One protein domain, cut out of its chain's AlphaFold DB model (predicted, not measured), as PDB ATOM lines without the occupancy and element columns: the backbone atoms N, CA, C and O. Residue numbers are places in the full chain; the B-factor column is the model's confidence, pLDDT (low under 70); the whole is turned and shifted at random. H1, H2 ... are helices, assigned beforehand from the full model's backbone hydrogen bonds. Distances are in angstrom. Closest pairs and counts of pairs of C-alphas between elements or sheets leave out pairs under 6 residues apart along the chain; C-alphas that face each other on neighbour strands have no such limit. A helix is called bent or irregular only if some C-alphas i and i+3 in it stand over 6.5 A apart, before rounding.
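AT A GLANCE: This is residues 2 to 52 of the 160 residues of an uncharacterized protein of Bacillus cereus BAG6O-2 (UniProt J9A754). Two long, straight helices make a wide-open V: H2, the longer by residues, is one arm, H1 is the other, and a tight link at residues 25 and 26 makes the corner. The space between the arms is empty, and the two free ends, at Ile 2 and Glu 52, lie far from each other. The printed part has 51 residues, with two named helices in the order H1, H2 and no named strand, and its class is all helix. It is extended, with a radius of gyration of the C-alphas of 17.9 A, and flat, its C-alphas spanning 53 by 28 by 10 A.

HOW THE PARTS SIT: Begin with H2, residues 27 to 50, and look back along the chain to H1, residues 2 to 24. The two meet only through their link, Thr 25 and Asp 26. Residues 2 to 21, residues 23 to 29 and residues 31 to 52 stand free. In the backbone of H1 every O i to N i+4 pair is within hydrogen-bond range; in H2 18 of 20 are. Neither helix is bent.

IN THESE COORDINATES: Find C-alpha 27 of Trp 27 at (182.798, 132.267, 142.039); from there H2 runs 34.2 A to C-alpha 50 at (210.061, 120.391, 125.190). Lys 51 and Glu 52 follow it. Then find C-alpha 2 at (190.983, 165.727, 137.722), where H1 begins; it runs 33.6 A to C-alpha 24 of Val 24 at (176.055, 135.593, 136.540).

THE WHOLE: The two C-alphas farthest apart are those of Ile 2 and Glu 52, at 53.7 A. The printed part has no cut, and its one link between helices is tight. Look at the B-factor column for the model's confidence: the mean pLDDT of the printed part is 75.1, with 68 for H1 and 82 for H2. It is under 70 at residues 2 to 7, residues 16 to 25 and residue 52.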
ATOM      1  N   ILE A   2     191.331 166.513 138.938       55.59
ATOM      2  CA  ILE A   2     190.983 165.727 137.722       55.59
ATOM      3  C   ILE A   2     191.418 164.248 137.783       55.59
ATOM      4  O   ILE A   2     190.645 163.360 137.436       55.59
ATOM      5  N   LYS A   3     192.622 163.952 138.304       54.78
ATOM      6  CA  LYS A   3     193.081 162.558 138.502       54.78
ATOM      7  C   LYS A   3     192.151 161.759 139.427       54.78
ATOM      8  O   LYS A   3     191.948 160.568 139.218       54.78
ATOM      9  N   GLN A   4     191.571 162.417 140.432       64.00
ATOM     10  CA  GLN A   4     190.659 161.782 141.385       64.00
ATOM     11  C   GLN A   4     189.305 161.469 140.738       64.00
ATOM     12  O   GLN A   4     188.769 160.388 140.960       64.00
ATOM     13  N   GLN A   5     188.785 162.361 139.887       66.38
ATOM     14  CA  GLN A   5     187.556 162.108 139.130       66.38
ATOM     15  C   GLN A   5     187.734 160.975 138.112       66.38
ATOM     16  O   GLN A   5     186.890 160.081 138.054       66.38
ATOM     17  N   PHE A   6     188.858 160.944 137.388       68.12
ATOM     18  CA  PHE A   6     189.165 159.858 136.452       68.12
ATOM     19  C   PHE A   6     189.262 158.496 137.156       68.12
ATOM     20  O   PHE A   6     188.607 157.543 136.739       68.12
ATOM     21  N   ASN A   7     189.987 158.408 138.280       68.19
ATOM     22  CA  ASN A   7     190.058 157.168 139.062       68.19
ATOM     23  C   ASN A   7     188.694 156.737 139.610       68.19
ATOM     24  O   ASN A   7     188.405 155.541 139.655       68.19
ATOM     25  N   LYS A   8     187.845 157.690 140.016       74.62
ATOM     26  CA  LYS A   8     186.492 157.393 140.500       74.62
ATOM     27  C   LYS A   8     185.617 156.820 139.379       74.62
ATOM     28  O   LYS A   8     184.948 155.811 139.596       74.62
ATOM     29  N   ARG A   9     185.680 157.395 138.172       70.81
ATOM     30  CA  ARG A   9     184.950 156.896 136.991       70.81
ATOM     31  C   ARG A   9     185.466 155.530 136.530       70.81
ATOM     32  O   ARG A   9     184.665 154.621 136.326       70.81
ATOM     33  N   LEU A  10     186.787 155.338 136.475       72.12
ATOM     34  CA  LEU A  10     187.395 154.050 136.121       72.12
ATOM     35  C   LEU A  10     186.990 152.946 137.111       72.12
ATOM     36  O   LEU A  10     186.623 151.849 136.694       72.12
ATOM     37  N   ARG A  11     186.989 153.247 138.420       74.06
ATOM     38  CA  ARG A  11     186.512 152.317 139.456       74.06
ATOM     39  C   ARG A  11     185.032 151.978 139.298       74.06
ATOM     40  O   ARG A  11     184.692 150.810 139.442       74.06
ATOM     41  N   HIS A  12     184.170 152.944 138.978       75.69
ATOM     42  CA  HIS A  12     182.741 152.681 138.769       75.69
ATOM     43  C   HIS A  12     182.462 151.810 137.536       75.69
ATOM     44  O   HIS A  12     181.652 150.887 137.617       75.69
ATOM     45  N   GLU A  13     183.157 152.050 136.422       73.06
ATOM     46  CA  GLU A  13     183.099 151.206 135.219       73.06
ATOM     47  C   GLU A  13     183.553 149.769 135.520       73.06
ATOM     48  O   GLU A  13     182.855 148.802 135.202       73.06
ATOM     49  N   LEU A  14     184.703 149.625 136.189       70.25
ATOM     50  CA  LEU A  14     185.239 148.329 136.608       70.25
ATOM     51  C   LEU A  14     184.279 147.609 137.553       70.25
ATOM     52  O   LEU A  14     184.003 146.434 137.336       70.25
ATOM     53  N   GLN A  15     183.724 148.308 138.548       76.06
ATOM     54  CA  GLN A  15     182.756 147.745 139.487       76.06
ATOM     55  C   GLN A  15     181.458 147.318 138.808       76.06
ATOM     56  O   GLN A  15     180.935 146.270 139.165       76.06
ATOM     57  N   ARG A  16     180.933 148.068 137.828       69.44
ATOM     58  CA  ARG A  16     179.734 147.644 137.081       69.44
ATOM     59  C   ARG A  16     179.988 146.356 136.307       69.44
ATOM     60  O   ARG A  16     179.180 145.434 136.397       69.44
ATOM     61  N   LYS A  17     181.121 146.263 135.607       65.94
ATOM     62  CA  LYS A  17     181.496 145.046 134.869       65.94
ATOM     63  C   LYS A  17     181.734 143.867 135.808       65.94
ATOM     64  O   LYS A  17     181.214 142.787 135.563       65.94
ATOM     65  N   TRP A  18     182.438 144.092 136.916       68.31
ATOM     66  CA  TRP A  18     182.655 143.074 137.947       68.31
ATOM     67  C   TRP A  18     181.358 142.625 138.616       68.31
ATOM     68  O   TRP A  18     181.194 141.439 138.870       68.31
ATOM     69  N   LYS A  19     180.425 143.544 138.887       68.75
ATOM     70  CA  LYS A  19     179.130 143.224 139.498       68.75
ATOM     71  C   LYS A  19     178.258 142.402 138.551       68.75
ATOM     72  O   LYS A  19     177.618 141.467 139.008       68.75
ATOM     73  N   ALA A  20     178.279 142.704 137.251       65.38
ATOM     74  CA  ALA A  20     177.589 141.907 136.238       65.38
ATOM     75  C   ALA A  20     178.178 140.488 136.130       65.38
ATOM     76  O   ALA A  20     177.431 139.519 136.162       65.38
ATOM     77  N   ILE A  21     179.508 140.357 136.098       63.25
ATOM     78  CA  ILE A  21     180.185 139.048 136.056       63.25
ATOM     79  C   ILE A  21     179.899 138.248 137.336       63.25
ATOM     80  O   ILE A  21     179.507 137.090 137.268       63.25
ATOM     81  N   ARG A  22     180.005 138.885 138.508       66.88
ATOM     82  CA  ARG A  22     179.724 138.261 139.812       66.88
ATOM     83  C   ARG A  22     178.251 137.879 139.994       66.88
ATOM     84  O   ARG A  22     177.957 136.997 140.786       66.88
ATOM     85  N   SER A  23     177.334 138.555 139.301       65.88
ATOM     86  CA  SER A  23     175.902 138.240 139.338       65.88
ATOM     87  C   SER A  23     175.544 137.010 138.508       65.88
ATOM     88  O   SER A  23     174.515 136.401 138.777       65.88
ATOM     89  N   VAL A  24     176.333 136.693 137.479       64.69
ATOM     90  CA  VAL A  24     176.055 135.593 136.540       64.69
ATOM     91  C   VAL A  24     176.895 134.359 136.864       64.69
ATOM     92  O   VAL A  24     176.479 133.239 136.586       64.69
ATOM     93  N   THR A  25     178.071 134.543 137.463       64.44
ATOM     94  CA  THR A  25     179.017 133.458 137.709       64.44
ATOM     95  C   THR A  25     179.207 133.229 139.201       64.44
ATOM     96  O   THR A  25     179.747 134.083 139.906       64.44
ATOM     97  N   ASP A  26     178.809 132.044 139.665       80.75
ATOM     98  CA  ASP A  26     179.181 131.565 140.988       80.75
ATOM     99  C   ASP A  26     180.709 131.431 141.047       80.75
ATOM    100  O   ASP A  26     181.327 130.751 140.220       80.75
ATOM    101  N   TRP A  27     181.340 132.152 141.973       74.44
ATOM    102  CA  TRP A  27     182.798 132.267 142.039       74.44
ATOM    103  C   TRP A  27     183.460 130.903 142.260       74.44
ATOM    104  O   TRP A  27     184.576 130.685 141.793       74.44
ATOM    105  N   THR A  28     182.756 129.977 142.915       79.12
ATOM    106  CA  THR A  28     183.215 128.605 143.128       79.12
ATOM    107  C   THR A  28     183.247 127.838 141.810       79.12
ATOM    108  O   THR A  28     184.269 127.244 141.477       79.12
ATOM    109  N   VAL A  29     182.190 127.926 140.998       80.94
ATOM    110  CA  VAL A  29     182.137 127.291 139.668       80.94
ATOM    111  C   VAL A  29     183.187 127.894 138.735       80.94
ATOM    112  O   VAL A  29     183.905 127.157 138.061       80.94
ATOM    113  N   ALA A  30     183.352 129.221 138.747       80.38
ATOM    114  CA  ALA A  30     184.440 129.872 138.021       80.38
ATOM    115  C   ALA A  30     185.805 129.333 138.448       80.38
ATOM    116  O   ALA A  30     186.630 129.039 137.592       80.38
ATOM    117  N   LEU A  31     186.049 129.178 139.748       83.31
ATOM    118  CA  LEU A  31     187.327 128.697 140.260       83.31
ATOM    119  C   LEU A  31     187.614 127.256 139.808       83.31
ATOM    120  O   LEU A  31     188.718 126.983 139.336       83.31
ATOM    121  N   TYR A  32     186.613 126.372 139.847       83.75
ATOM    122  CA  TYR A  32     186.736 124.991 139.363       83.75
ATOM    123  C   TYR A  32     186.915 124.869 137.849       83.75
ATOM    124  O   TYR A  32     187.432 123.858 137.398       83.75
ATOM    125  N   ILE A  33     186.525 125.865 137.054       84.31
ATOM    126  CA  ILE A  33     186.769 125.866 135.602       84.31
ATOM    127  C   ILE A  33     188.113 126.531 135.284       84.31
ATOM    128  O   ILE A  33     188.899 126.021 134.488       84.31
ATOM    129  N   VAL A  34     188.402 127.663 135.928       83.81
ATOM    130  CA  VAL A  34     189.585 128.487 135.656       83.81
ATOM    131  C   VAL A  34     190.863 127.802 136.127       83.81
ATOM    132  O   VAL A  34     191.851 127.842 135.397       83.81
ATOM    133  N   ILE A  35     190.873 127.168 137.306       87.00
ATOM    134  CA  ILE A  35     192.087 126.519 137.821       87.00
ATOM    135  C   ILE A  35     192.530 125.362 136.914       87.00
ATOM    136  O   ILE A  35     193.678 125.392 136.467       87.00
ATOM    137  N   PRO A  36     191.674 124.382 136.561       89.94
ATOM    138  CA  PRO A  36     192.069 123.319 135.644       89.94
ATOM    139  C   PRO A  36     192.448 123.862 134.271       89.94
ATOM    140  O   PRO A  36     193.465 123.445 133.727       89.94
ATOM    141  N   ALA A  37     191.702 124.836 133.736       85.06
ATOM    142  CA  ALA A  37     192.043 125.458 132.459       85.06
ATOM    143  C   ALA A  37     193.440 126.100 132.488       85.06
ATOM    144  O   ALA A  37     194.226 125.895 131.566       85.06
ATOM    145  N   LEU A  38     193.789 126.823 133.559       84.25
ATOM    146  CA  LEU A  38     195.127 127.394 133.733       84.25
ATOM    147  C   LEU A  38     196.205 126.314 133.823       84.25
ATOM    148  O   LEU A  38     197.242 126.449 133.177       84.25
ATOM    149  N   ILE A  39     195.963 125.240 134.578       87.81
ATOM    150  CA  ILE A  39     196.897 124.111 134.681       87.81
ATOM    151  C   ILE A  39     197.129 123.494 133.296       87.81
ATOM    152  O   ILE A  39     198.282 123.334 132.890       87.81
ATOM    153  N   PHE A  40     196.062 123.233 132.535       85.12
ATOM    154  CA  PHE A  40     196.152 122.719 131.167       85.12
ATOM    155  C   PHE A  40     196.935 123.660 130.248       85.12
ATOM    156  O   PHE A  40     197.829 123.200 129.540       85.12
ATOM    157  N   ILE A  41     196.661 124.968 130.290       82.38
ATOM    158  CA  ILE A  41     197.373 125.971 129.483       82.38
ATOM    159  C   ILE A  41     198.868 125.972 129.812       82.38
ATOM    160  O   ILE A  41     199.691 125.950 128.899       82.38
ATOM    161  N   VAL A  42     199.240 125.972 131.095       83.31
ATOM    162  CA  VAL A  42     200.650 126.011 131.517       83.31
ATOM    163  C   VAL A  42     201.374 124.717 131.146       83.31
ATOM    164  O   VAL A  42     202.495 124.763 130.635       83.31
ATOM    165  N   MET A  43     200.741 123.562 131.363       83.94
ATOM    166  CA  MET A  43     201.310 122.266 130.987       83.94
ATOM    167  C   MET A  43     201.488 122.147 129.471       83.94
ATOM    168  O   MET A  43     202.553 121.729 129.016       83.94
ATOM    169  N   TYR A  44     200.484 122.561 128.694       82.19
ATOM    170  CA  TYR A  44     200.553 122.573 127.235       82.19
ATOM    171  C   TYR A  44     201.632 123.539 126.738       82.19
ATOM    172  O   TYR A  44     202.471 123.157 125.926       82.19
ATOM    173  N   TYR A  45     201.698 124.749 127.301       81.88
ATOM    174  CA  TYR A  45     202.733 125.726 126.971       81.88
ATOM    175  C   TYR A  45     204.134 125.169 127.233       81.88
ATOM    176  O   TYR A  45     205.001 125.246 126.368       81.88
ATOM    177  N   ARG A  46     204.356 124.523 128.384       82.06
ATOM    178  CA  ARG A  46     205.630 123.852 128.680       82.06
ATOM    179  C   ARG A  46     205.921 122.712 127.697       82.06
ATOM    180  O   ARG A  46     207.072 122.530 127.314       82.06
ATOM    181  N   SER A  47     204.904 121.963 127.276       81.50
ATOM    182  CA  SER A  47     205.060 120.894 126.282       81.50
ATOM    183  C   SER A  47     205.564 121.428 124.938       81.50
ATOM    184  O   SER A  47     206.434 120.791 124.349       81.50
ATOM    185  N   LEU A  48     205.101 122.604 124.494       76.25
ATOM    186  CA  LEU A  48     205.578 123.256 123.260       76.25
ATOM    187  C   LEU A  48     207.082 123.580 123.305       76.25
ATOM    188  O   LEU A  48     207.762 123.561 122.283       76.25
ATOM    189  N   TRP A  49     207.629 123.838 124.494       77.88
ATOM    190  CA  TRP A  49     209.065 124.067 124.677       77.88
ATOM    191  C   TRP A  49     209.897 122.786 124.660       77.88
ATOM    192  O   TRP A  49     211.071 122.824 124.304       77.88
ATOM    193  N   ILE A  50     209.317 121.648 125.037       78.12
ATOM    194  CA  ILE A  50     210.061 120.391 125.190       78.12
ATOM    195  C   ILE A  50     209.966 119.549 123.918       78.12
ATOM    196  O   ILE A  50     210.988 119.079 123.429       78.12
ATOM    197  N   LYS A  51     208.771 119.406 123.341       74.19
ATOM    198  CA  LYS A  51     208.539 118.580 122.148       74.19
ATOM    199  C   LYS A  51     208.916 119.321 120.865       74.19
ATOM    200  O   LYS A  51     208.941 120.555 120.840       74.19
ATOM    201  N   GLU A  52     209.252 118.575 119.820       67.44
ATOM    202  CA  GLU A  52     209.317 119.116 118.461       67.44
ATOM    203  C   GLU A  52     207.900 119.470 118.015       67.44
ATOM    204  O   GLU A  52     206.972 118.687 118.221       67.44
TER     205      GLU A  52